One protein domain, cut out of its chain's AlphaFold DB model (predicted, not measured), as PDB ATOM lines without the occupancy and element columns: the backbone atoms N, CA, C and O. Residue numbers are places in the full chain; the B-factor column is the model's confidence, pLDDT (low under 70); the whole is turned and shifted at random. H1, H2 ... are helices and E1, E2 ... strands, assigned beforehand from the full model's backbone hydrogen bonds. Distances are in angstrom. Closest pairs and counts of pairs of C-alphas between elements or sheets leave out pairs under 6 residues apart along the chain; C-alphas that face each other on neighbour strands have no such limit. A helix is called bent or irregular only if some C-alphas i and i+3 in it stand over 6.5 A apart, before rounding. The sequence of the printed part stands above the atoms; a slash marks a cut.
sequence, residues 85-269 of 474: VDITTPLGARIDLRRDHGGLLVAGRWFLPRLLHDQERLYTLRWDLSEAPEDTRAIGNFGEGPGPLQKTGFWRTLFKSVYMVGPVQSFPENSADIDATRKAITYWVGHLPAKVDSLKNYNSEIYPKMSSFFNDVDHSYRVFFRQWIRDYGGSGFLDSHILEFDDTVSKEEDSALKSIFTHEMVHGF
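What this domain is: This is residues 85 to 269 of the 474 residues of an uncharacterized protein of Aspergillus ellipticus CBS 707.79 (UniProt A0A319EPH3). Two sheets lie face to face with their strands crossed, a sandwich of the five strands E7, E8, E9, E11, E10 and the four strands E1, E2, E6, E4. Helices H3 and H5 cover the other face of the five-strand sheet, and a small ribbon, E3 and E5, lies off to one side near H2. The printed part has 185 residues, with five named helices and eleven named strands in the order E1 E2 H1 E3 E4 E5 H2 E6 E7 E8 H3 E9 E10 E11 H4 H5; the class is mixed, helices and strands. The larger sheet is mixed and the other two antiparallel; the whole is compact, with a radius of gyration of the C-alphas of 16.0 A and spans of 45 by 41 by 34 A.

How they stand to each other: E1, residues 98 to 100, and E2, residues 103 to 107, form a hairpin, with N 98 and O 105 3.0 A apart. E2 is antiparallel to E6, residues 162 to 166, with N 104 and O 165 at 2.8 A, and E6 to E4, residues 137 to 140, with N 139 and O 164 at 2.8 A. E3, residues 121 to 125, is antiparallel to E5, residues 149 to 153, with N 123 and O 151 at 2.9 A. H1, residues 108 to 111, touches H2, residues 155 to 159; their closest C-alphas, of Gly 108 and Phe 159, are 4.4 A apart. E7, residues 168 to 171, and E8, residues 184 to 189, form a hairpin, with N 169 and O 188 at 2.8 A. E8, H3, residues 194 to 213, and E9, residues 221 to 227, make a strand-helix-strand unit, two parallel neighbour strands with a helix between, its crossover left-handed; N 187 and O 223 are 2.8 A apart. E11, residues 240 to 245, is parallel to E9, with N 243 and O 224 at 2.9 A, and forms a hairpin with E10, residues 233 to 237, with N 235 and O 242 at 3.0 A. This five-strand sheet is strongly twisted. H3 and H5, residues 254 to 266, are on its same face, two layers, at heights over the sheet of 8.7 A and 9.5 A. H3 and H5 touch at a steep tilt of 41 degrees, the same way, closest at the C-alphas of Lys 195 and Asp 254, 7.2 A. H4, residues 247 to 251, is irregular, but only just, with C-alphas 247 and 250 6.7 A apart; it touches H3, whose residues 194 to 196 alone take part, closest at the C-alphas of Lys 195 and Ser 250, 6.1 A. Every O i to N i+4 pair is within hydrogen-bond range in H2 and H5, against 11 of 16 in H3 and 0 of 1 in H4, where 1 of 2 O i to N i+3 pairs is; H1 is too short for such a pair.

Where its parts are: E1 begins at C-alpha 98, (125.049, 205.799, 296.511). H3 is 29.1 A long from C-alpha 194 at (116.082, 210.356, 316.677), with a kink of 38 degrees near residue 202. E9 is 20.1 A long, and H5, 18.3 A, ends at C-alpha 266, (102.158, 198.147, 301.361).

The domain as a whole: The two C-alphas farthest apart, of His 117 and Lys 251, are 47.1 A apart. The printed part has no cut; the links E3 to E4 and E7 to E8 are long. Residues 174 to 182 have pLDDT under 70.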
ATOM      1  N   VAL A  85     126.381 213.070 292.725       90.31
ATOM      2  CA  VAL A  85     125.229 213.946 292.947       90.31
ATOM      3  C   VAL A  85     125.518 215.060 293.917       90.31
ATOM      4  O   VAL A  85     126.456 215.004 294.706       90.31
ATOM      5  N   ASP A  86     124.632 216.035 293.858       89.50
ATOM      6  CA  ASP A  86     124.643 217.235 294.659       89.50
ATOM      7  C   ASP A  86     123.207 217.667 294.991       89.50
ATOM      8  O   ASP A  86     122.221 216.995 294.677       89.50
ATOM      9  N   ILE A  87     123.100 218.839 295.610       85.00
ATOM     10  CA  ILE A  87     121.839 219.467 296.006       85.00
ATOM     11  C   ILE A  87     120.885 219.773 294.836       85.00
ATOM     12  O   ILE A  87     119.699 220.013 295.072       85.00
ATOM     13  N   THR A  88     121.385 219.798 293.599       85.62
ATOM     14  CA  THR A  88     120.607 220.086 292.383       85.62
ATOM     15  C   THR A  88     120.091 218.830 291.697       85.62
ATOM     16  O   THR A  88     119.229 218.903 290.821       85.62
ATOM     17  N   THR A  89     120.575 217.660 292.118       87.25
ATOM     18  CA  THR A  89     120.109 216.385 291.582       87.25
ATOM     19  C   THR A  89     118.615 216.213 291.888       87.25
ATOM     20  O   THR A  89     118.228 216.251 293.058       87.25
ATOM     21  N   PRO A  90     117.765 215.990 290.866       80.56
ATOM     22  CA  PRO A  90     116.345 215.744 291.075       80.56
ATOM     23  C   PRO A  90     116.093 214.523 291.961       80.56
ATOM     24  O   PRO A  90     116.762 213.495 291.825       80.56
ATOM     25  N   LEU A  91     115.076 214.621 292.818       78.88
ATOM     26  CA  LEU A  91     114.534 213.470 293.536       78.88
ATOM     27  C   LEU A  91     113.936 212.479 292.535       78.88
ATOM     28  O   LEU A  91     113.241 212.883 291.604       78.88
ATOM     29  N   GLY A  92     114.203 211.191 292.732       82.25
ATOM     30  CA  GLY A  92     113.748 210.128 291.841       82.25
ATOM     31  C   GLY A  92     113.483 208.825 292.585       82.25
ATOM     32  O   GLY A  92     113.410 208.803 293.809       82.25
ATOM     33  N   ALA A  93     113.369 207.715 291.859       82.00
ATOM     34  CA  ALA A  93     112.935 206.409 292.375       82.00
ATOM     35  C   ALA A  93     113.924 205.677 293.320       82.00
ATOM     36  O   ALA A  93     113.839 204.463 293.474       82.00
ATOM     37  N   ARG A  94     114.914 206.376 293.896       90.25
ATOM     38  CA  ARG A  94     115.921 205.848 294.844       90.25
ATOM     39  C   ARG A  94     116.711 204.603 294.409       90.25
ATOM     40  O   ARG A  94     117.383 203.993 295.234       90.25
ATOM     41  N   ILE A  95     116.709 204.244 293.127       91.62
ATOM     42  CA  ILE A  95     117.326 202.996 292.648       91.62
ATOM     43  C   ILE A  95     118.860 203.023 292.581       91.62
ATOM     44  O   ILE A  95     119.491 201.967 292.578       91.62
ATOM     45  N   ASP A  96     119.465 204.206 292.481       93.38
ATOM     46  CA  ASP A  96     120.866 204.361 292.099       93.38
ATOM     47  C   ASP A  96     121.867 204.023 293.205       93.38
ATOM     48  O   ASP A  96     121.561 204.099 294.398       93.38
ATOM     49  N   LEU A  97     123.083 203.632 292.795       95.00
ATOM     50  CA  LEU A  97     124.171 203.326 293.721       95.00
ATOM     51  C   LEU A  97     124.687 204.608 294.367       95.00
ATOM     52  O   LEU A  97     125.212 205.497 293.688       95.00
ATOM     53  N   ARG A  98     124.601 204.667 295.694       93.06
ATOM     54  CA  ARG A  98     125.049 205.799 296.511       93.06
ATOM     55  C   ARG A  98     126.095 205.386 297.523       93.06
ATOM     56  O   ARG A  98     126.089 204.248 297.982       93.06
ATOM     57  N   ARG A  99     126.953 206.342 297.884       92.38
ATOM     58  CA  ARG A  99     127.797 206.264 299.081       92.38
ATOM     59  C   ARG A  99     127.024 206.818 300.268       92.38
ATOM     60  O   ARG A  99     126.418 207.875 300.135       92.38
ATOM     61  N   ASP A 100     127.108 206.134 301.399       90.06
ATOM     62  CA  ASP A 100     126.486 206.564 302.649       90.06
ATOM     63  C   ASP A 100     127.368 206.164 303.841       90.06
ATOM     64  O   ASP A 100     127.557 204.979 304.093       90.06
ATOM     65  N   HIS A 101     127.973 207.142 304.528       90.00
ATOM     66  CA  HIS A 101     128.774 206.951 305.753       90.00
ATOM     67  C   HIS A 101     129.812 205.806 305.709       90.00
ATOM     68  O   HIS A 101     130.039 205.107 306.693       90.00
ATOM     69  N   GLY A 102     130.470 205.618 304.560       89.12
ATOM     70  CA  GLY A 102     131.467 204.555 304.355       89.12
ATOM     71  C   GLY A 102     130.898 203.236 303.819       89.12
ATOM     72  O   GLY A 102     131.662 202.320 303.534       89.12
ATOM     73  N   GLY A 103     129.582 203.152 303.633       93.12
ATOM     74  CA  GLY A 103     128.893 202.075 302.938       93.12
ATOM     75  C   GLY A 103     128.376 202.466 301.553       93.12
ATOM     76  O   GLY A 103     128.569 203.584 301.059       93.12
ATOM     77  N   LEU A 104     127.715 201.501 300.922       94.94
ATOM     78  CA  LEU A 104     127.089 201.579 299.612       94.94
ATOM     79  C   LEU A 104     125.686 200.981 299.665       94.94
ATOM     80  O   LEU A 104     125.477 199.979 300.346       94.94
ATOM     81  N   LEU A 105     124.755 201.553 298.902       95.81
ATOM     82  CA  LEU A 105     123.384 201.054 298.774       95.81
ATOM     83  C   LEU A 105     122.870 201.253 297.345       95.81
ATOM     84  O   LEU A 105     123.029 202.342 296.789       95.81
ATOM     85  N   VAL A 106     122.260 200.216 296.761       95.19
ATOM     86  CA  VAL A 106     121.771 200.201 295.371       95.19
ATOM     87  C   VAL A 106     120.612 199.226 295.176       95.19
ATOM     88  O   VAL A 106     120.564 198.181 295.823       95.19
ATOM     89  N   ALA A 107     119.709 199.521 294.242       94.44
ATOM     90  CA  ALA A 107     118.747 198.547 293.732       94.44
ATOM     91  C   ALA A 107     119.291 197.841 292.479       94.44
ATOM     92  O   ALA A 107     119.854 198.483 291.592       94.44
ATOM     93  N   GLY A 108     119.064 196.530 292.361       92.81
ATOM     94  CA  GLY A 108     119.502 195.707 291.227       92.81
ATOM     95  C   GLY A 108     119.147 196.313 289.872       92.81
ATOM     96  O   GLY A 108     119.997 196.374 288.988       92.81
ATOM     97  N   ARG A 109     117.937 196.871 289.751       90.75
ATOM     98  CA  ARG A 109     117.430 197.566 288.560       90.75
ATOM     99  C   ARG A 109     118.396 198.593 287.984       90.75
ATOM    100  O   ARG A 109     118.423 198.786 286.776       90.75
ATOM    101  N   TRP A 110     119.161 199.278 288.828       93.00
ATOM    102  CA  TRP A 110     120.010 200.363 288.363       93.00
ATOM    103  C   TRP A 110     121.234 199.886 287.572       93.00
ATOM    104  O   TRP A 110     121.710 200.602 286.690       93.00
ATOM    105  N   PHE A 111     121.748 198.688 287.862       91.94
ATOM    106  CA  PHE A 111     123.026 198.220 287.309       91.94
ATOM    107  C   PHE A 111     122.981 196.822 286.684       91.94
ATOM    108  O   PHE A 111     123.920 196.471 285.973       91.94
ATOM    109  N   LEU A 112     121.942 196.023 286.939       90.62
ATOM    110  CA  LEU A 112     121.818 194.678 286.387       90.62
ATOM    111  C   LEU A 112     121.055 194.700 285.055       90.62
ATOM    112  O   LEU A 112     119.959 195.264 284.995       90.62
ATOM    113  N   PRO A 113     121.576 194.043 284.005       87.06
ATOM    114  CA  PRO A 113     120.809 193.802 282.793       87.06
ATOM    115  C   PRO A 113     119.637 192.843 283.059       87.06
ATOM    116  O   PRO A 113     119.730 191.911 283.862       87.06
ATOM    117  N   ARG A 114     118.522 193.058 282.360       84.94
ATOM    118  CA  ARG A 114     117.333 192.203 282.388       84.94
ATOM    119  C   ARG A 114     117.473 191.085 281.365       84.94
ATOM    120  O   ARG A 114     117.704 191.360 280.198       84.94
ATOM    121  N   LEU A 115     117.222 189.843 281.763       82.31
ATOM    122  CA  LEU A 115     117.070 188.734 280.817       82.31
ATOM    123  C   LEU A 115     115.799 188.897 279.975       82.31
ATOM    124  O   LEU A 115     114.729 189.157 280.521       82.31
ATOM    125  N   LEU A 116     115.913 188.697 278.659       78.44
ATOM    126  CA  LEU A 116     114.772 188.787 277.737       78.44
ATOM    127  C   LEU A 116     113.726 187.688 277.951       78.44
ATOM    128  O   LEU A 116     112.537 187.904 277.725       78.44
ATOM    129  N   HIS A 117     114.161 186.507 278.388       75.25
ATOM    130  CA  HIS A 117     113.272 185.379 278.629       75.25
ATOM    131  C   HIS A 117     112.852 185.331 280.093       75.25
ATOM    132  O   HIS A 117     113.664 185.053 280.979       75.25
ATOM    133  N   ASP A 118     111.563 185.570 280.331       75.75
ATOM    134  CA  ASP A 118     110.976 185.502 281.663       75.75
ATOM    135  C   ASP A 118     110.718 184.042 282.051       75.75
ATOM    136  O   ASP A 118     109.733 183.424 281.646       75.75
ATOM    137  N   GLN A 119     111.663 183.460 282.783       83.06
ATOM    138  CA  GLN A 119     111.588 182.098 283.295       83.06
ATOM    139  C   GLN A 119     112.023 182.072 284.752       83.06
ATOM    140  O   GLN A 119     112.905 182.828 285.166       83.06
ATOM    141  N   GLU A 120     111.421 181.162 285.508       86.62
ATOM    142  CA  GLU A 120     111.844 180.891 286.869       86.62
ATOM    143  C   GLU A 120     113.218 180.205 286.867       86.62
ATOM    144  O   GLU A 120     113.455 179.241 286.136       86.62
ATOM    145  N   ARG A 121     114.146 180.737 287.662       87.50
ATOM    146  CA  ARG A 121     115.531 180.273 287.771       87.50
ATOM    147  C   ARG A 121     115.991 180.331 289.218       87.50
ATOM    148  O   ARG A 121     115.498 181.140 290.004       87.50
ATOM    149  N   LEU A 122     116.964 179.490 289.552       90.19
ATOM    150  CA  LEU A 122     117.703 179.598 290.803       90.19
ATOM    151  C   LEU A 122     118.780 180.676 290.651       90.19
ATOM    152  O   LEU A 122     119.712 180.511 289.869       90.19
ATOM    153  N   TYR A 123     118.674 181.759 291.413       88.31
ATOM    154  CA  TYR A 123     119.717 182.776 291.499       88.31
ATOM    155  C   TYR A 123     120.616 182.510 292.697       88.31
ATOM    156  O   TYR A 123     120.118 182.309 293.804       88.31
ATOM    157  N   THR A 124     121.931 182.569 292.480       90.31
ATOM    158  CA  THR A 124     122.944 182.485 293.537       90.31
ATOM    159  C   THR A 124     123.701 183.807 293.618       90.31
ATOM    160  O   THR A 124     124.329 184.231 292.654       90.31
ATOM    161  N   LEU A 125     123.671 184.456 294.778       88.38
ATOM    162  CA  LEU A 125     124.450 185.653 295.079       88.38
ATOM    163  C   LEU A 125     125.612 185.283 296.001       88.38
ATOM    164  O   LEU A 125     125.403 184.655 297.037       88.38
ATOM    165  N   ARG A 126     126.830 185.694 295.646       91.06
ATOM    166  CA  ARG A 126     128.024 185.537 296.485       91.06
ATOM    167  C   ARG A 126     128.680 186.891 296.674       91.06
ATOM    168  O   ARG A 126     128.764 187.676 295.731       91.06
ATOM    169  N   TRP A 127     129.155 187.152 297.883       90.44
ATOM    170  CA  TRP A 127     129.896 188.369 298.173       90.44
ATOM    171  C   TRP A 127     131.361 188.029 298.381       90.44
ATOM    172  O   TRP A 127     131.705 187.275 299.287       90.44
ATOM    173  N   ASP A 128     132.215 188.614 297.551       92.38
ATOM    174  CA  ASP A 128     133.645 188.648 297.817       92.38
ATOM    175  C   ASP A 128     133.961 189.916 298.616       92.38
ATOM    176  O   ASP A 128     133.782 191.032 298.123       92.38
ATOM    177  N   LEU A 129     134.361 189.717 299.871       91.69
ATOM    178  CA  LEU A 129     134.738 190.767 300.818       91.69
ATOM    179  C   LEU A 129     136.220 190.667 301.211       91.69
ATOM    180  O   LEU A 129     136.633 191.295 302.178       91.69
ATOM    181  N   SER A 130     137.022 189.878 300.488       91.94
ATOM    182  CA  SER A 130     138.425 189.606 300.839       91.94
ATOM    183  C   SER A 130     139.312 190.857 300.873       91.94
ATOM    184  O   SER A 130     140.270 190.907 301.641       91.94
ATOM    185  N   GLU A 131     138.968 191.880 300.086       91.56
ATOM    186  CA  GLU A 131     139.649 193.182 300.056       91.56
ATOM    187  C   GLU A 131     138.913 194.277 300.854       91.56
ATOM    188  O   GLU A 131     139.317 195.442 300.844       91.56
ATOM    189  N   ALA A 132     137.810 193.938 301.526       91.12
ATOM    190  CA  ALA A 132     137.017 194.896 302.285       91.12
ATOM    191  C   ALA A 132     137.564 195.088 303.718       91.12
ATOM    192  O   ALA A 132     138.226 194.197 304.255       91.12
ATOM    193  N   PRO A 133     137.275 196.228 304.378       92.75
ATOM    194  CA  PRO A 133     137.536 196.396 305.810       92.75
ATOM    195  C   PRO A 133     136.903 195.277 306.657       92.75
ATOM    196  O   PRO A 133     135.820 194.806 306.316       92.75
ATOM    197  N   GLU A 134     137.532 194.910 307.778       87.50
ATOM    198  CA  GLU A 134     137.152 193.758 308.624       87.50
ATOM    199  C   GLU A 134     135.682 193.783 309.092       87.50
ATOM    200  O   GLU A 134     135.013 192.755 309.067       87.50
ATOM    201  N   ASP A 135     135.137 194.964 309.405       87.81
ATOM    202  CA  ASP A 135     133.745 195.145 309.856       87.81
ATOM    203  C   ASP A 135     132.725 195.281 308.704       87.81
ATOM    204  O   ASP A 135     131.592 195.736 308.896       87.81
ATOM    205  N   THR A 136     133.114 194.937 307.472       93.69
ATOM    206  CA  THR A 136     132.225 195.049 306.312       93.69
ATOM    207  C   THR A 136     131.185 193.940 306.320       93.69
ATOM    208  O   THR A 136     131.488 192.767 306.118       93.69
ATOM    209  N   ARG A 137     129.919 194.331 306.449       93.25
ATOM    210  CA  ARG A 137     128.763 193.463 306.220       93.25
ATOM    211  C   ARG A 137     128.240 193.660 304.809       93.25
ATOM    212  O   ARG A 137     128.281 194.769 304.277       93.25
ATOM    213  N   ALA A 138     127.701 192.595 304.230       92.69
ATOM    214  CA  ALA A 138     127.036 192.633 302.940       92.69
ATOM    215  C   ALA A 138     125.621 192.081 303.066       92.69
ATOM    216  O   ALA A 138     125.421 190.945 303.482       92.69
ATOM    217  N   ILE A 139     124.640 192.897 302.716       91.88
ATOM    218  CA  ILE A 139     123.221 192.643 302.920       91.88
ATOM    219  C   ILE A 139     122.533 192.683 301.562       91.88
ATOM    220  O   ILE A 139     122.765 193.583 300.754       91.88
ATOM    221  N   GLY A 140     121.655 191.721 301.316       89.50
ATOM    222  CA  GLY A 140     120.712 191.770 300.212       89.50
ATOM    223  C   GLY A 140     119.329 191.314 300.650       89.50
ATOM    224  O   GLY A 140     119.127 190.828 301.765       89.50
ATOM    225  N   ASN A 141     118.365 191.408 299.740       86.50
ATOM    226  CA  ASN A 141     117.003 190.944 300.014       86.50
ATOM    227  C   ASN A 141     116.929 189.460 300.394       86.50
ATOM    228  O   ASN A 141     116.018 189.056 301.110       86.50
ATOM    229  N   PHE A 142     117.885 188.653 299.932       81.25
ATOM    230  CA  PHE A 142     117.912 187.208 300.171       81.25
ATOM    231  C   PHE A 142     118.622 186.812 301.467       81.25
ATOM    232  O   PHE A 142     118.603 185.639 301.820       81.25
ATOM    233  N   GLY A 143     119.247 187.758 302.171       84.88
ATOM    234  CA  GLY A 143     120.016 187.474 303.379       84.88
ATOM    235  C   GLY A 143     121.324 188.253 303.454       84.88
ATOM    236  O   GLY A 143     121.578 189.166 302.665       84.88
ATOM    237  N   GLU A 144     122.147 187.879 304.427       88.12
ATOM    238  CA  GLU A 144     123.454 188.483 304.681       88.12
ATOM    239  C   GLU A 144     124.563 187.574 304.136       88.12
ATOM    240  O   GLU A 144     124.539 186.359 304.324       88.12
ATOM    241  N   GLY A 145     125.512 188.159 303.404       85.31
ATOM    242  CA  GLY A 145     126.710 187.479 302.920       85.31
ATOM    243  C   GLY A 145     127.709 187.178 304.048       85.31
ATOM    244  O   GLY A 145     127.487 187.571 305.192       85.31
ATOM    245  N   PRO A 146     128.843 186.516 303.749       83.00
ATOM    246  CA  PRO A 146     129.421 186.387 302.409       83.00
ATOM    247  C   PRO A 146     129.021 185.133 301.605       83.00
ATOM    248  O   PRO A 146     129.258 185.089 300.395       83.00
ATOM    249  N   GLY A 147     128.428 184.122 302.251       71.44
ATOM    250  CA  GLY A 147     128.164 182.798 301.662       71.44
ATOM    251  C   GLY A 147     127.074 182.782 300.581       71.44
ATOM    252  O   GLY A 147     126.337 183.758 300.455       71.44
ATOM    253  N   PRO A 148     126.961 181.702 299.779       83.88
ATOM    254  CA  PRO A 148     126.018 181.663 298.667       83.88
ATOM    255  C   PRO A 148     124.580 181.834 299.167       83.88
ATOM    256  O   PRO A 148     124.044 180.973 299.860       83.88
ATOM    257  N   LEU A 149     123.955 182.943 298.781       86.12
ATOM    258  CA  LEU A 149     122.550 183.234 299.032       86.12
ATOM    259  C   LEU A 149     121.746 182.795 297.816       86.12
ATOM    260  O   LEU A 149     122.011 183.250 296.704       86.12
ATOM    261  N   GLN A 150     120.771 181.915 298.024       87.69
ATOM    262  CA  GLN A 150     119.991 181.321 296.947       87.69
ATOM    263  C   GLN A 150     118.531 181.761 296.994       87.69
ATOM    264  O   GLN A 150     117.904 181.772 298.053       87.69
ATOM    265  N   LYS A 151     117.974 182.099 295.829       86.44
ATOM    266  CA  LYS A 151     116.551 182.413 295.683       86.44
ATOM    267  C   LYS A 151     116.050 181.968 294.317       86.44
ATOM    268  O   LYS A 151     116.607 182.356 293.294       86.44
ATOM    269  N   THR A 152     114.972 181.195 294.306       88.38
ATOM    270  CA  THR A 152     114.247 180.872 293.076       88.38
ATOM    271  C   THR A 152     113.280 182.005 292.729       88.38
ATOM    272  O   THR A 152     112.624 182.556 293.618       88.38
ATOM    273  N   GLY A 153     113.214 182.381 291.455       87.44
ATOM    274  CA  GLY A 153     112.221 183.327 290.951       87.44
ATOM    275  C   GLY A 153     112.466 183.752 289.505       87.44
ATOM    276  O   GLY A 153     113.313 183.199 288.808       87.44
ATOM    277  N   PHE A 154     111.730 184.761 289.051       87.31
ATOM    278  CA  PHE A 154     111.877 185.370 287.723       87.31
ATOM    279  C   PHE A 154     113.011 186.407 287.697       87.31
ATOM    280  O   PHE A 154     113.548 186.768 288.742       87.31
ATOM    281  N   TRP A 155     113.374 186.952 286.529       84.12
ATOM    282  CA  TRP A 155     114.451 187.966 286.433       84.12
ATOM    283  C   TRP A 155     114.196 189.186 287.338       84.12
ATOM    284  O   TRP A 155     115.127 189.799 287.868       84.12
ATOM    285  N   ARG A 156     112.914 189.499 287.581       84.50
ATOM    286  CA  ARG A 156     112.470 190.567 288.486       84.50
ATOM    287  C   ARG A 156     112.953 190.363 289.926       84.50
ATOM    288  O   ARG A 156     113.057 191.348 290.645       84.50
ATOM    289  N   THR A 157     113.280 189.137 290.337       87.00
ATOM    290  CA  THR A 157     113.791 188.816 291.676       87.00
ATOM    291  C   THR A 157     115.126 189.502 291.950       87.00
ATOM    292  O   THR A 157     115.257 190.179 292.966       87.00
ATOM    293  N   LEU A 158     116.095 189.418 291.033       86.81
ATOM    294  CA  LEU A 158     117.356 190.163 291.150       86.81
ATOM    295  C   LEU A 158     117.148 191.657 290.913       86.81
ATOM    296  O   LEU A 158     117.651 192.507 291.641       86.81
ATOM    297  N   PHE A 159     116.358 191.981 289.897       86.88
ATOM    298  CA  PHE A 159     116.185 193.352 289.449       86.88
ATOM    299  C   PHE A 159     115.456 194.239 290.470       86.88
ATOM    300  O   PHE A 159     115.767 195.416 290.611       86.88
ATOM    301  N   LYS A 160     114.509 193.687 291.235       88.31
ATOM    302  CA  LYS A 160     113.825 194.385 292.333       88.31
ATOM    303  C   LYS A 160     114.462 194.126 293.704       88.31
ATOM    304  O   LYS A 160     113.828 194.433 294.707       88.31
ATOM    305  N   SER A 161     115.667 193.559 293.767       91.88
ATOM    306  CA  SER A 161     116.401 193.410 295.028       91.88
ATOM    307  C   SER A 161     117.205 194.661 295.365       91.88
ATOM    308  O   SER A 161     117.678 195.363 294.473       91.88
ATOM    309  N   VAL A 162     117.387 194.919 296.656       95.00
ATOM    310  CA  VAL A 162     118.266 195.958 297.194       95.00
ATOM    311  C   VAL A 162     119.521 195.294 297.754       95.00
ATOM    312  O   VAL A 162     119.478 194.190 298.299       95.00
ATOM    313  N   TYR A 163     120.650 195.974 297.594       94.75
ATOM    314  CA  TYR A 163     121.962 195.528 298.034       94.75
ATOM    315  C   TYR A 163     122.639 196.644 298.825       94.75
ATOM    316  O   TYR A 163     122.668 197.793 298.381       94.75
ATOM    317  N   MET A 164     123.195 196.300 299.984       95.81
ATOM    318  CA  MET A 164     123.861 197.231 300.888       95.81
ATOM    319  C   MET A 164     125.157 196.616 301.414       95.81
ATOM    320  O   MET A 164     125.172 195.456 301.810       95.81
ATOM    321  N   VAL A 165     126.254 197.369 301.418       95.25
ATOM    322  CA  VAL A 165     127.560 196.879 301.890       95.25
ATOM    323  C   VAL A 165     128.313 197.971 302.641       95.25
ATOM    324  O   VAL A 165     128.249 199.133 302.253       95.25
ATOM    325  N   GLY A 166     129.020 197.619 303.714       95.19
ATOM    326  CA  GLY A 166     129.802 198.557 304.531       95.19
ATOM    327  C   GLY A 166     129.698 198.260 306.030       95.19
ATOM    328  O   GLY A 166     129.341 197.138 306.393       95.19
ATOM    329  N   PRO A 167     129.956 199.249 306.911       94.94
ATOM    330  CA  PRO A 167     129.785 199.111 308.359       94.94
ATOM    331  C   PRO A 167     128.294 199.201 308.734       94.94
ATOM    332  O   PRO A 167     127.833 200.140 309.386       94.94
ATOM    333  N   VAL A 168     127.514 198.246 308.223       94.75
ATOM    334  CA  VAL A 168     126.053 198.227 308.318       94.75
ATOM    335  C   VAL A 168     125.622 197.864 309.737       94.75
ATOM    336  O   VAL A 168     126.072 196.880 310.320       94.75
ATOM    337  N   GLN A 169     124.686 198.629 310.276       94.50
ATOM    338  CA  GLN A 169     123.959 198.328 311.502       94.50
ATOM    339  C   GLN A 169     122.589 197.735 311.165       94.50
ATOM    340  O   GLN A 169     122.067 197.931 310.066       94.50
ATOM    341  N   SER A 170     122.010 196.989 312.106       93.69
ATOM    342  CA  SER A 170     120.700 196.368 311.923       93.69
ATOM    343  C   SER A 170     119.852 196.411 313.189       93.69
ATOM    344  O   SER A 170     120.373 196.410 314.304       93.69
ATOM    345  N   PHE A 171     118.535 196.435 313.007       92.38
ATOM    346  CA  PHE A 171     117.555 196.291 314.075       92.38
ATOM    347  C   PHE A 171     116.478 195.279 313.664       92.38
ATOM    348  O   PHE A 171     115.824 195.500 312.636       92.38
ATOM    349  N   PRO A 172     116.249 194.212 314.452       88.62
ATOM    350  CA  PRO A 172     117.000 193.823 315.655       88.62
ATOM    351  C   PRO A 172     118.503 193.570 315.409       88.62
ATOM    352  O   PRO A 172     118.923 193.319 314.277       88.62
ATOM    353  N   GLU A 173     119.318 193.681 316.463       82.56
ATOM    354  CA  GLU A 173     120.753 193.361 316.402       82.56
ATOM    355  C   GLU A 173     120.964 191.878 316.042       82.56
ATOM    356  O   GLU A 173     120.144 191.030 316.396       82.56
ATOM    357  N   ASN A 174     122.065 191.561 315.354       65.50
ATOM    358  CA  ASN A 174     122.431 190.197 314.934       65.50
ATOM    359  C   ASN A 174     121.362 189.494 314.079       65.50
ATOM    360  O   ASN A 174     120.985 188.347 314.315       65.50
ATOM    361  N   SER A 175     120.894 190.182 313.036       64.06
ATOM    362  CA  SER A 175     119.893 189.667 312.099       64.06
ATOM    363  C   SER A 175     120.351 188.494 311.226       64.06
ATOM    364  O   SER A 175     119.507 187.860 310.595       64.06
ATOM    365  N   ALA A 176     121.651 188.179 311.213       58.25
ATOM    366  CA  ALA A 176     122.235 187.094 310.424       58.25
ATOM    367  C   ALA A 176     121.695 185.697 310.799       58.25
ATOM    368  O   ALA A 176     121.582 184.845 309.925       58.25
ATOM    369  N   ASP A 177     121.291 185.491 312.060       49.28
ATOM    370  CA  ASP A 177     120.727 184.225 312.567       49.28
ATOM    371  C   ASP A 177     119.188 184.188 312.532       49.28
ATOM    372  O   ASP A 177     118.549 183.272 313.062       49.28
ATOM    373  N   ILE A 178     118.549 185.205 311.951       51.34
ATOM    374  CA  ILE A 178     117.092 185.302 311.941       51.34
ATOM    375  C   ILE A 178     116.530 184.513 310.755       51.34
ATOM    376  O   ILE A 178     116.131 185.072 309.737       51.34
ATOM    377  N   ASP A 179     116.420 183.199 310.939       54.34
ATOM    378  CA  ASP A 179     115.498 182.363 310.170       54.34
ATOM    379  C   ASP A 179     114.095 182.480 310.782       54.34
ATOM    380  O   ASP A 179     113.684 181.694 311.639       54.34
ATOM    381  N   ALA A 180     113.383 183.563 310.466       53.31
ATOM    382  CA  ALA A 180     112.047 183.757 311.011       53.31
ATOM    383  C   ALA A 180     111.122 184.483 310.043       53.31
ATOM    384  O   ALA A 180     111.195 185.698 309.836       53.31
ATOM    385  N   THR A 181     110.189 183.699 309.523       57.56
ATOM    386  CA  THR A 181     108.925 184.150 308.955       57.56
ATOM    387  C   THR A 181     108.292 185.256 309.819       57.56
ATOM    388  O   THR A 181     108.382 185.249 311.051       57.56
ATOM    389  N   ARG A 182     107.659 186.246 309.174       59.25
ATOM    390  CA  ARG A 182     106.945 187.379 309.807       59.25
ATOM    391  C   ARG A 182     107.814 188.370 310.583       59.25
ATOM    392  O   ARG A 182     107.288 189.112 311.414       59.25
ATOM    393  N   LYS A 183     109.122 188.430 310.328       77.62
ATOM    394  CA  LYS A 183     109.987 189.467 310.910       77.62
ATOM    395  C   LYS A 183     110.364 190.535 309.893       77.62
ATOM    396  O   LYS A 183     110.570 190.248 308.714       77.62
ATOM    397  N   ALA A 184     110.469 191.763 310.393       88.50
ATOM    398  CA  ALA A 184     111.028 192.881 309.658       88.50
ATOM    399  C   ALA A 184     112.382 193.279 310.240       88.50
ATOM    400  O   ALA A 184     112.537 193.347 311.463       88.50
ATOM    401  N   ILE A 185     113.344 193.537 309.359       91.75
ATOM    402  CA  ILE A 185     114.696 193.963 309.716       91.75
ATOM    403  C   ILE A 185     114.944 195.329 309.086       91.75
ATOM    404  O   ILE A 185     114.604 195.558 307.925       91.75
ATOM    405  N   THR A 186     115.531 196.236 309.856       94.75
ATOM    406  CA  THR A 186     115.937 197.563 309.383       94.75
ATOM    407  C   THR A 186     117.455 197.632 309.330       94.75
ATOM    408  O   THR A 186     118.094 197.253 310.306       94.75
ATOM    409  N   TYR A 187     118.018 198.135 308.235       95.62
ATOM    410  CA  TYR A 187     119.454 198.281 307.992       95.62
ATOM    411  C   TYR A 187     119.815 199.743 307.734       95.62
ATOM    412  O   TYR A 187     119.058 200.455 307.076       95.62
ATOM    413  N   TRP A 188     120.964 200.195 308.234       96.25
ATOM    414  CA  TRP A 188     121.481 201.552 308.008       96.25
ATOM    415  C   TRP A 188     123.003 201.599 308.169       96.25
ATOM    416  O   TRP A 188     123.605 200.661 308.689       96.25
ATOM    417  N   VAL A 189     123.639 202.691 307.745       95.19
ATOM    418  CA  VAL A 189     125.043 202.998 308.066       95.19
ATOM    419  C   VAL A 189     125.084 204.331 308.816       95.19
ATOM    420  O   VAL A 189     124.224 205.186 308.624       95.19
ATOM    421  N   GLY A 190     126.066 204.509 309.699       92.69
ATOM    422  CA  GLY A 190     126.264 205.771 310.408       92.69
ATOM    423  C   GLY A 190     125.234 206.037 311.511       92.69
ATOM    424  O   GLY A 190     124.752 205.118 312.177       92.69
ATOM    425  N   HIS A 191     124.957 207.316 311.757       91.94
ATOM    426  CA  HIS A 191     124.069 207.764 312.827       91.94
ATOM    427  C   HIS A 191     122.673 208.077 312.284       91.94
ATOM    428  O   HIS A 191     122.542 208.785 311.291       91.94
ATOM    429  N   LEU A 192     121.631 207.597 312.968       93.62
ATOM    430  CA  LEU A 192     120.249 207.944 312.643       93.62
ATOM    431  C   LEU A 192     119.759 209.104 313.521       93.62
ATOM    432  O   LEU A 192     119.846 209.010 314.748       93.62
ATOM    433  N   PRO A 193     119.153 210.154 312.934       93.25
ATOM    434  CA  PRO A 193     118.399 211.141 313.695       93.25
ATOM    435  C   PRO A 193     117.296 210.473 314.524       93.25
ATOM    436  O   PRO A 193     116.653 209.537 314.053       93.25
ATOM    437  N   ALA A 194     117.003 210.991 315.721       92.44
ATOM    438  CA  ALA A 194     116.082 210.356 316.677       92.44
ATOM    439  C   ALA A 194     114.703 209.973 316.093       92.44
ATOM    440  O   ALA A 194     114.161 208.920 316.425       92.44
ATOM    441  N   LYS A 195     114.140 210.797 315.196       91.31
ATOM    442  CA  LYS A 195     112.867 210.484 314.523       91.31
ATOM    443  C   LYS A 195     112.983 209.276 313.595       91.31
ATOM    444  O   LYS A 195     112.140 208.386 313.662       91.31
ATOM    445  N   VAL A 196     114.041 209.204 312.792       93.94
ATOM    446  CA  VAL A 196     114.314 208.058 311.909       93.94
ATOM    447  C   VAL A 196     114.662 206.821 312.733       93.94
ATOM    448  O   VAL A 196     114.177 205.730 312.448       93.94
ATOM    449  N   ASP A 197     115.424 206.997 313.811       94.19
ATOM    450  CA  ASP A 197     115.763 205.935 314.754       94.19
ATOM    451  C   ASP A 197     114.503 205.251 315.315       94.19
ATOM    452  O   ASP A 197     114.401 204.022 315.330       94.19
ATOM    453  N   SER A 198     113.480 206.041 315.664       92.69
ATOM    454  CA  SER A 198     112.204 205.522 316.169       92.69
ATOM    455  C   SER A 198     111.455 204.619 315.172       92.69
ATOM    456  O   SER A 198     110.717 203.720 315.592       92.69
ATOM    457  N   LEU A 199     111.678 204.792 313.861       94.50
ATOM    458  CA  LEU A 199     111.020 203.999 312.815       94.50
ATOM    459  C   LEU A 199     111.486 202.538 312.794       94.50
ATOM    460  O   LEU A 199     110.756 201.677 312.304       94.50
ATOM    461  N   LYS A 200     112.646 202.224 313.382       93.31
ATOM    462  CA  LYS A 200     113.117 200.839 313.545       93.31
ATOM    463  C   LYS A 200     112.128 200.004 314.361       93.31
ATOM    464  O   LYS A 200     111.747 198.912 313.947       93.31
ATOM    465  N   ASN A 201     111.659 200.552 315.485       92.19
ATOM    466  CA  ASN A 201     110.653 199.904 316.332       92.19
ATOM    467  C   ASN A 201     109.297 199.837 315.629       92.19
ATOM    468  O   ASN A 201     108.629 198.806 315.675       92.19
ATOM    469  N   TYR A 202     108.925 200.918 314.935       94.31
ATOM    470  CA  TYR A 202     107.700 200.952 314.143       94.31
ATOM    471  C   TYR A 202     107.661 199.811 313.120       94.31
ATOM    472  O   TYR A 202     106.660 199.106 313.053       94.31
ATOM    473  N   ASN A 203     108.763 199.569 312.397       92.31
ATOM    474  CA  ASN A 203     108.895 198.473 311.434       92.31
ATOM    475  C   ASN A 203     108.616 197.099 312.063       92.31
ATOM    476  O   ASN A 203     107.823 196.312 311.543       92.31
ATOM    477  N   SER A 204     109.240 196.829 313.214       89.50
ATOM    478  CA  SER A 204     109.072 195.568 313.943       89.50
ATOM    479  C   SER A 204     107.650 195.363 314.477       89.50
ATOM    480  O   SER A 204     107.242 194.220 314.675       89.50
ATOM    481  N   GLU A 205     106.887 196.436 314.688       92.75
ATOM    482  CA  GLU A 205     105.504 196.366 315.163       92.75
ATOM    483  C   GLU A 205     104.479 196.270 314.019       92.75
ATOM    484  O   GLU A 205     103.537 195.474 314.088       92.75
ATOM    485  N   ILE A 206     104.652 197.066 312.960       93.12
ATOM    486  CA  ILE A 206     103.686 197.186 311.859       93.12
ATOM    487  C   ILE A 206     103.720 195.976 310.923       93.12
ATOM    488  O   ILE A 206     102.658 195.473 310.547       93.12
ATOM    489  N   TYR A 207     104.907 195.461 310.580       92.56
ATOM    490  CA  TYR A 207     105.034 194.412 309.567       92.56
ATOM    491  C   TYR A 207     104.330 193.101 309.942       92.56
ATOM    492  O   TYR A 207     103.556 192.613 309.117       92.56
ATOM    493  N   PRO A 208     104.483 192.534 311.159       91.44
ATOM    494  CA  PRO A 208     103.787 191.294 311.508       91.44
ATOM    495  C   PRO A 208     102.264 191.431 311.407       91.44
ATOM    496  O   PRO A 208     101.577 190.495 310.992       91.44
ATOM    497  N   LYS A 209     101.717 192.604 311.746       92.81
ATOM    498  CA  LYS A 209     100.278 192.885 311.633       92.81
ATOM    499  C   LYS A 209      99.847 193.040 310.175       92.81
ATOM    500  O   LYS A 209      98.813 192.498 309.800       92.81
ATOM    501  N   MET A 210     100.672 193.685 309.352       91.44
ATOM    502  CA  MET A 210     100.462 193.812 307.909       91.44
ATOM    503  C   MET A 210     100.470 192.443 307.210       91.44
ATOM    504  O   MET A 210      99.510 192.086 306.536       91.44
ATOM    505  N   SER A 211     101.499 191.635 307.472       91.25
ATOM    506  CA  SER A 211     101.626 190.242 307.026       91.25
ATOM    507  C   SER A 211     100.401 189.407 307.411       91.25
ATOM    508  O   SER A 211      99.857 188.673 306.586       91.25
ATOM    509  N   SER A 212      99.902 189.573 308.641       92.00
ATOM    510  CA  SER A 212      98.668 188.915 309.095       92.00
ATOM    511  C   SER A 212      97.444 189.366 308.305       92.00
ATOM    512  O   SER A 212      96.643 188.537 307.894       92.00
ATOM    513  N   PHE A 213      97.293 190.677 308.106       91.38
ATOM    514  CA  PHE A 213      96.151 191.260 307.408       91.38
ATOM    515  C   PHE A 213      96.067 190.777 305.956       91.38
ATOM    516  O   PHE A 213      94.986 190.421 305.499       91.38
ATOM    517  N   PHE A 214      97.202 190.696 305.259       89.75
ATOM    518  CA  PHE A 214      97.276 190.245 303.868       89.75
ATOM    519  C   PHE A 214      97.381 188.722 303.686       89.75
ATOM    520  O   PHE A 214      97.468 188.264 302.543       89.75
ATOM    521  N   ASN A 215      97.360 187.941 304.773       89.31
ATOM    522  CA  ASN A 215      97.595 186.491 304.768       89.31
ATOM    523  C   ASN A 215      98.903 186.103 304.055       89.31
ATOM    524  O   ASN A 215      98.936 185.176 303.247       89.31
ATOM    525  N   ASP A 216      99.973 186.843 304.337       85.88
ATOM    526  CA  ASP A 216     101.301 186.647 303.760       85.88
ATOM    527  C   ASP A 216     102.321 186.398 304.877       85.88
ATOM    528  O   ASP A 216     103.010 187.306 305.347       85.88
ATOM    529  N   VAL A 217     102.314 185.175 305.409       80.44
ATOM    530  CA  VAL A 217     102.976 184.834 306.680       80.44
ATOM    531  C   VAL A 217     104.341 184.174 306.525       80.44
ATOM    532  O   VAL A 217     105.058 184.075 307.514       80.44
ATOM    533  N   ASP A 218     104.724 183.766 305.319       79.12
ATOM    534  CA  ASP A 218     105.953 182.994 305.086       79.12
ATOM    535  C   ASP A 218     107.140 183.862 304.640       79.12
ATOM    536  O   ASP A 218     108.243 183.365 304.415       79.12
ATOM    537  N   HIS A 219     106.936 185.177 304.557       80.00
ATOM    538  CA  HIS A 219     107.944 186.133 304.116       80.00
ATOM    539  C   HIS A 219     108.574 186.905 305.285       80.00
ATOM    540  O   HIS A 219     108.082 186.931 306.417       80.00
ATOM    541  N   SER A 220     109.721 187.513 304.995       85.50
ATOM    542  CA  SER A 220     110.403 188.480 305.856       85.50
ATOM    543  C   SER A 220     110.559 189.779 305.084       85.50
ATOM    544  O   SER A 220     110.661 189.750 303.860       85.50
ATOM    545  N   TYR A 221     110.607 190.908 305.785       89.94
ATOM    546  CA  TYR A 221     110.636 192.221 305.143       89.94
ATOM    547  C   TYR A 221     111.846 193.036 305.560       89.94
ATOM    548  O   TYR A 221     112.258 193.016 306.720       89.94
ATOM    549  N   ARG A 222     112.450 193.741 304.608       92.25
ATOM    550  CA  ARG A 222     113.704 194.467 304.838       92.25
ATOM    551  C   ARG A 222     113.540 195.939 304.535       92.25
ATOM    552  O   ARG A 222     112.997 196.321 303.508       92.25
ATOM    553  N   VAL A 223     114.045 196.774 305.420       95.06
ATOM    554  CA  VAL A 223     114.022 198.220 305.244       95.06
ATOM    555  C   VAL A 223     115.446 198.721 305.240       95.06
ATOM    556  O   VAL A 223     116.211 198.398 306.144       95.06
ATOM    557  N   PHE A 224     115.798 199.499 304.227       96.19
ATOM    558  CA  PHE A 224     117.131 200.055 304.080       96.19
ATOM    559  C   PHE A 224     117.062 201.571 304.202       96.19
ATOM    560  O   PHE A 224     116.435 202.245 303.388       96.19
ATOM    561  N   PHE A 225     117.691 202.107 305.237       96.06
ATOM    562  CA  PHE A 225     117.802 203.540 305.457       96.06
ATOM    563  C   PHE A 225     119.044 204.076 304.764       96.06
ATOM    564  O   PHE A 225     120.126 203.498 304.880       96.06
ATOM    565  N   ARG A 226     118.864 205.194 304.061       93.75
ATOM    566  CA  ARG A 226     119.930 205.908 303.367       93.75
ATOM    567  C   ARG A 226     119.858 207.396 303.682       93.75
ATOM    568  O   ARG A 226     118.813 208.009 303.478       93.75
ATOM    569  N   GLN A 227     120.962 207.992 304.122       91.50
ATOM    570  CA  GLN A 227     121.014 209.447 304.254       91.50
ATOM    571  C   GLN A 227     121.162 210.117 302.881       91.50
ATOM    572  O   GLN A 227     121.878 209.644 301.995       91.50
ATOM    573  N   TRP A 228     120.475 211.241 302.714       87.81
ATOM    574  CA  TRP A 228     120.428 212.038 301.503       87.81
ATOM    575  C   TRP A 228     120.693 213.525 301.790       87.81
ATOM    576  O   TRP A 228     120.705 213.976 302.932       87.81
ATOM    577  N   ILE A 229     120.961 214.286 300.725       87.00
ATOM    578  CA  ILE A 229     121.350 215.700 300.789       87.00
ATOM    579  C   ILE A 229     120.145 216.597 301.122       87.00
ATOM    580  O   ILE A 229     120.308 217.612 301.799       87.00
ATOM    581  N   ARG A 230     118.951 216.270 300.608       84.75
ATOM    582  CA  ARG A 230     117.740 217.076 300.815       84.75
ATOM    583  C   ARG A 230     116.459 216.286 300.612       84.75
ATOM    584  O   ARG A 230     116.317 215.664 299.565       84.75
ATOM    585  N   ASP A 231     115.482 216.543 301.471       82.44
ATOM    586  CA  ASP A 231     114.159 215.928 301.487       82.44
ATOM    587  C   ASP A 231     114.209 214.480 301.995       82.44
ATOM    588  O   ASP A 231     115.273 213.923 302.283       82.44
ATOM    589  N   TYR A 232     113.040 213.869 302.121       88.25
ATOM    590  CA  TYR A 232     112.874 212.483 302.518       88.25
ATOM    591  C   TYR A 232     111.890 211.777 301.582       88.25
ATOM    592  O   TYR A 232     111.112 212.392 300.854       88.25
ATOM    593  N   GLY A 233     111.939 210.451 301.545       88.62
ATOM    594  CA  GLY A 233     111.049 209.690 300.682       88.62
ATOM    595  C   GLY A 233     111.335 208.205 300.679       88.62
ATOM    596  O   GLY A 233     112.280 207.743 301.309       88.62
ATOM    597  N   GLY A 234     110.516 207.458 299.952       90.25
ATOM    598  CA  GLY A 234     110.606 206.012 299.896       90.25
ATOM    599  C   GLY A 234     110.538 205.461 298.479       90.25
ATOM    600  O   GLY A 234     110.180 206.161 297.528       90.25
ATOM    601  N   SER A 235     110.966 204.214 298.316       89.25
ATOM    602  CA  SER A 235     110.656 203.414 297.131       89.25
ATOM    603  C   SER A 235     110.563 201.937 297.496       89.25
ATOM    604  O   SER A 235     111.503 201.371 298.062       89.25
ATOM    605  N   GLY A 236     109.426 201.329 297.161       88.25
ATOM    606  CA  GLY A 236     109.145 199.911 297.344       88.25
ATOM    607  C   GLY A 236     109.909 199.001 296.378       88.25
ATOM    608  O   GLY A 236     110.067 199.286 295.190       88.25
ATOM    609  N   PHE A 237     110.345 197.861 296.901       89.31
ATOM    610  CA  PHE A 237     111.092 196.806 296.221       89.31
ATOM    611  C   PHE A 237     110.518 195.430 296.602       89.31
ATOM    612  O   PHE A 237     109.537 195.332 297.340       89.31
ATOM    613  N   LEU A 238     111.091 194.341 296.080       86.81
ATOM    614  CA  LEU A 238     110.629 192.991 296.419       86.81
ATOM    615  C   LEU A 238     110.868 192.719 297.911       86.81
ATOM    616  O   LEU A 238     112.018 192.753 298.342       86.81
ATOM    617  N   ASP A 239     109.817 192.465 298.692       86.88
ATOM    618  CA  ASP A 239     109.891 192.208 300.141       86.88
ATOM    619  C   ASP A 239     110.735 193.245 300.917       86.88
ATOM    620  O   ASP A 239     111.378 192.942 301.928       86.88
ATOM    621  N   SER A 240     110.804 194.483 300.412       92.19
ATOM    622  CA  SER A 240     111.644 195.527 301.000       92.19
ATOM    623  C   SER A 240     111.302 196.934 300.528       92.19
ATOM    624  O   SER A 240     110.531 197.113 299.588       92.19
ATOM    625  N   HIS A 241     111.905 197.942 301.156       94.12
ATOM    626  CA  HIS A 241     111.967 199.293 300.602       94.12
ATOM    627  C   HIS A 241     113.247 200.029 301.005       94.12
ATOM    628  O   HIS A 241     113.905 199.677 301.991       94.12
ATOM    629  N   ILE A 242     113.573 201.078 300.248       95.25
ATOM    630  CA  ILE A 242     114.571 202.082 300.631       95.25
ATOM    631  C   ILE A 242     113.822 203.289 301.193       95.25
ATOM    632  O   ILE A 242     112.896 203.776 300.547       95.25
ATOM    633  N   LEU A 243     114.234 203.772 302.365       94.56
ATOM    634  CA  LEU A 243     113.805 205.055 302.920       94.56
ATOM    635  C   LEU A 243     114.998 206.015 302.920       94.56
ATOM    636  O   LEU A 243     116.022 205.752 303.550       94.56
ATOM    637  N   GLU A 244     114.847 207.132 302.222       93.38
ATOM    638  CA  GLU A 244     115.790 208.244 302.232       93.38
ATOM    639  C   GLU A 244     115.336 209.360 303.161       93.38
ATOM    640  O   GLU A 244     114.139 209.633 303.277       93.38
ATOM    641  N   PHE A 245     116.296 210.033 303.783       92.94
ATOM    642  CA  PHE A 245     116.054 211.187 304.642       92.94
ATOM    643  C   PHE A 245     117.244 212.145 304.628       92.94
ATOM    644  O   PHE A 245     118.380 211.723 304.417       92.94
ATOM    645  N   ASP A 246     116.996 213.417 304.918       91.25
ATOM    646  CA  ASP A 246     118.031 214.424 305.147       91.25
ATOM    647  C   ASP A 246     118.093 214.855 306.625       91.25
ATOM    648  O   ASP A 246     117.352 214.362 307.480       91.25
ATOM    649  N   ASP A 247     118.963 215.814 306.945       86.94
ATOM    650  CA  ASP A 247     119.112 216.331 308.314       86.94
ATOM    651  C   ASP A 247     117.882 217.118 308.810       86.94
ATOM    652  O   ASP A 247     117.690 217.330 310.018       86.94
ATOM    653  N   THR A 248     117.015 217.560 307.897       87.75
ATOM    654  CA  THR A 248     115.799 218.310 308.222       87.75
ATOM    655  C   THR A 248     114.642 217.414 308.644       87.75
ATOM    656  O   THR A 248     113.715 217.922 309.273       87.75
ATOM    657  N   VAL A 249     114.753 216.089 308.463       89.94
ATOM    658  CA  VAL A 249     113.766 215.081 308.904       89.94
ATOM    659  C   VAL A 249     113.380 215.211 310.384       89.94
ATOM    660  O   VAL A 249     112.288 214.841 310.804       89.94
ATOM    661  N   SER A 250     114.261 215.791 311.203       87.19
ATOM    662  CA  SER A 250     113.990 216.114 312.608       87.19
ATOM    663  C   SER A 250     112.813 217.086 312.806       87.19
ATOM    664  O   SER A 250     112.193 217.083 313.873       87.19
ATOM    665  N   LYS A 251     112.466 217.884 311.793       88.75
ATOM    666  CA  LYS A 251     111.345 218.833 311.793       88.75
ATOM    667  C   LYS A 251     110.031 218.209 311.330       88.75
ATOM    668  O   LYS A 251     108.982 218.750 311.650       88.75
ATOM    669  N   GLU A 252     110.087 217.058 310.666       89.38
ATOM    670  CA  GLU A 252     108.910 216.406 310.095       89.38
ATOM    671  C   GLU A 252     107.998 215.809 311.155       89.38
ATOM    672  O   GLU A 252     108.449 215.254 312.153       89.38
ATOM    673  N   GLU A 253     106.694 215.887 310.942       89.69
ATOM    674  CA  GLU A 253     105.725 215.309 311.869       89.69
ATOM    675  C   GLU A 253     105.812 213.774 311.866       89.69
ATOM    676  O   GLU A 253     105.818 213.143 310.808       89.69
ATOM    677  N   ASP A 254     105.762 213.145 313.043       90.12
ATOM    678  CA  ASP A 254     105.852 211.681 313.177       90.12
ATOM    679  C   ASP A 254     104.804 210.949 312.322       90.12
ATOM    680  O   ASP A 254     105.063 209.886 311.757       90.12
ATOM    681  N   SER A 255     103.610 211.536 312.188       90.44
ATOM    682  CA  SER A 255     102.546 211.010 311.329       90.44
ATOM    683  C   SER A 255     102.919 210.973 309.846       90.44
ATOM    684  O   SER A 255     102.514 210.045 309.153       90.44
ATOM    685  N   ALA A 256     103.696 211.945 309.359       88.62
ATOM    686  CA  ALA A 256     104.125 211.992 307.966       88.62
ATOM    687  C   ALA A 256     105.159 210.891 307.697       88.62
ATOM    688  O   ALA A 256     105.016 210.135 306.734       88.62
ATOM    689  N   LEU A 257     106.120 210.722 308.611       91.50
ATOM    690  CA  LEU A 257     107.138 209.671 308.538       91.50
ATOM    691  C   LEU A 257     106.529 208.265 308.623       91.50
ATOM    692  O   LEU A 257     106.829 207.401 307.804       91.50
ATOM    693  N   LYS A 258     105.609 208.027 309.565       93.31
ATOM    694  CA  LYS A 258     104.905 206.738 309.663       93.31
ATOM    695  C   LYS A 258     104.007 206.477 308.452       93.31
ATOM    696  O   LYS A 258     103.911 205.333 308.010       93.31
ATOM    697  N   SER A 259     103.374 207.513 307.900       90.50
ATOM    698  CA  SER A 259     102.527 207.396 306.708       90.50
ATOM    699  C   SER A 259     103.335 206.953 305.488       90.50
ATOM    700  O   SER A 259     102.957 205.964 304.857       90.50
ATOM    701  N   ILE A 260     104.472 207.600 305.202       89.06
ATOM    702  CA  ILE A 260     105.330 207.207 304.075       89.06
ATOM    703  C   ILE A 260     105.951 205.826 304.292       89.06
ATOM    704  O   ILE A 260     105.912 204.990 303.402       89.06
ATOM    705  N   PHE A 261     106.397 205.518 305.510       92.06
ATOM    706  CA  PHE A 261     106.923 204.193 305.838       92.06
ATOM    707  C   PHE A 261     105.888 203.085 305.583       92.06
ATOM    708  O   PHE A 261     106.189 202.032 305.022       92.06
ATOM    709  N   THR A 262     104.638 203.331 305.979       91.69
ATOM    710  CA  THR A 262     103.527 202.393 305.760       91.69
ATOM    711  C   THR A 262     103.203 202.254 304.279       91.69
ATOM    712  O   THR A 262     102.914 201.148 303.831       91.69
ATOM    713  N   HIS A 263     103.257 203.351 303.520       88.50
ATOM    714  CA  HIS A 263     103.058 203.333 302.073       88.50
ATOM    715  C   HIS A 263     104.031 202.385 301.384       88.50
ATOM    716  O   HIS A 263     103.599 201.480 300.675       88.50
ATOM    717  N   GLU A 264     105.326 202.545 301.657       88.31
ATOM    718  CA  GLU A 264     106.346 201.712 301.024       88.31
ATOM    719  C   GLU A 264     106.220 200.240 301.410       88.31
ATOM    720  O   GLU A 264     106.437 199.350 300.587       88.31
ATOM    721  N   MET A 265     105.810 199.965 302.650       89.19
ATOM    722  CA  MET A 265     105.556 198.601 303.100       89.19
ATOM    723  C   MET A 265     104.410 197.928 302.343       89.19
ATOM    724  O   MET A 265     104.489 196.744 302.023       89.19
ATOM    725  N   VAL A 266     103.352 198.674 302.034       86.62
ATOM    726  CA  VAL A 266     102.158 198.147 301.361       86.62
ATOM    727  C   VAL A 266     102.450 197.715 299.928       86.62
ATOM    728  O   VAL A 266     101.847 196.743 299.472       86.62
ATOM    729  N   HIS A 267     103.415 198.348 299.251       81.69
ATOM    730  CA  HIS A 267     103.879 197.910 297.927       81.69
ATOM    731  C   HIS A 267     104.403 196.469 297.923       81.69
ATOM    732  O   HIS A 267     104.329 195.801 296.894       81.69
ATOM    733  N   GLY A 268     104.881 195.964 299.068       79.12
ATOM    734  CA  GLY A 268     105.278 194.562 299.223       79.12
ATOM    735  C   GLY A 268     104.104 193.574 299.204       79.12
ATOM    736  O   GLY A 268     104.296 192.415 298.864       79.12
ATOM    737  N   PHE A 269     102.886 194.022 299.526       80.19
ATOM    738  CA  PHE A 269     101.712 193.153 299.652       80.19
ATOM    739  C   PHE A 269     100.716 193.311 298.505       80.19
ATOM    740  O   PHE A 269     100.190 192.322 297.998       80.19
TER     741      PHE A 269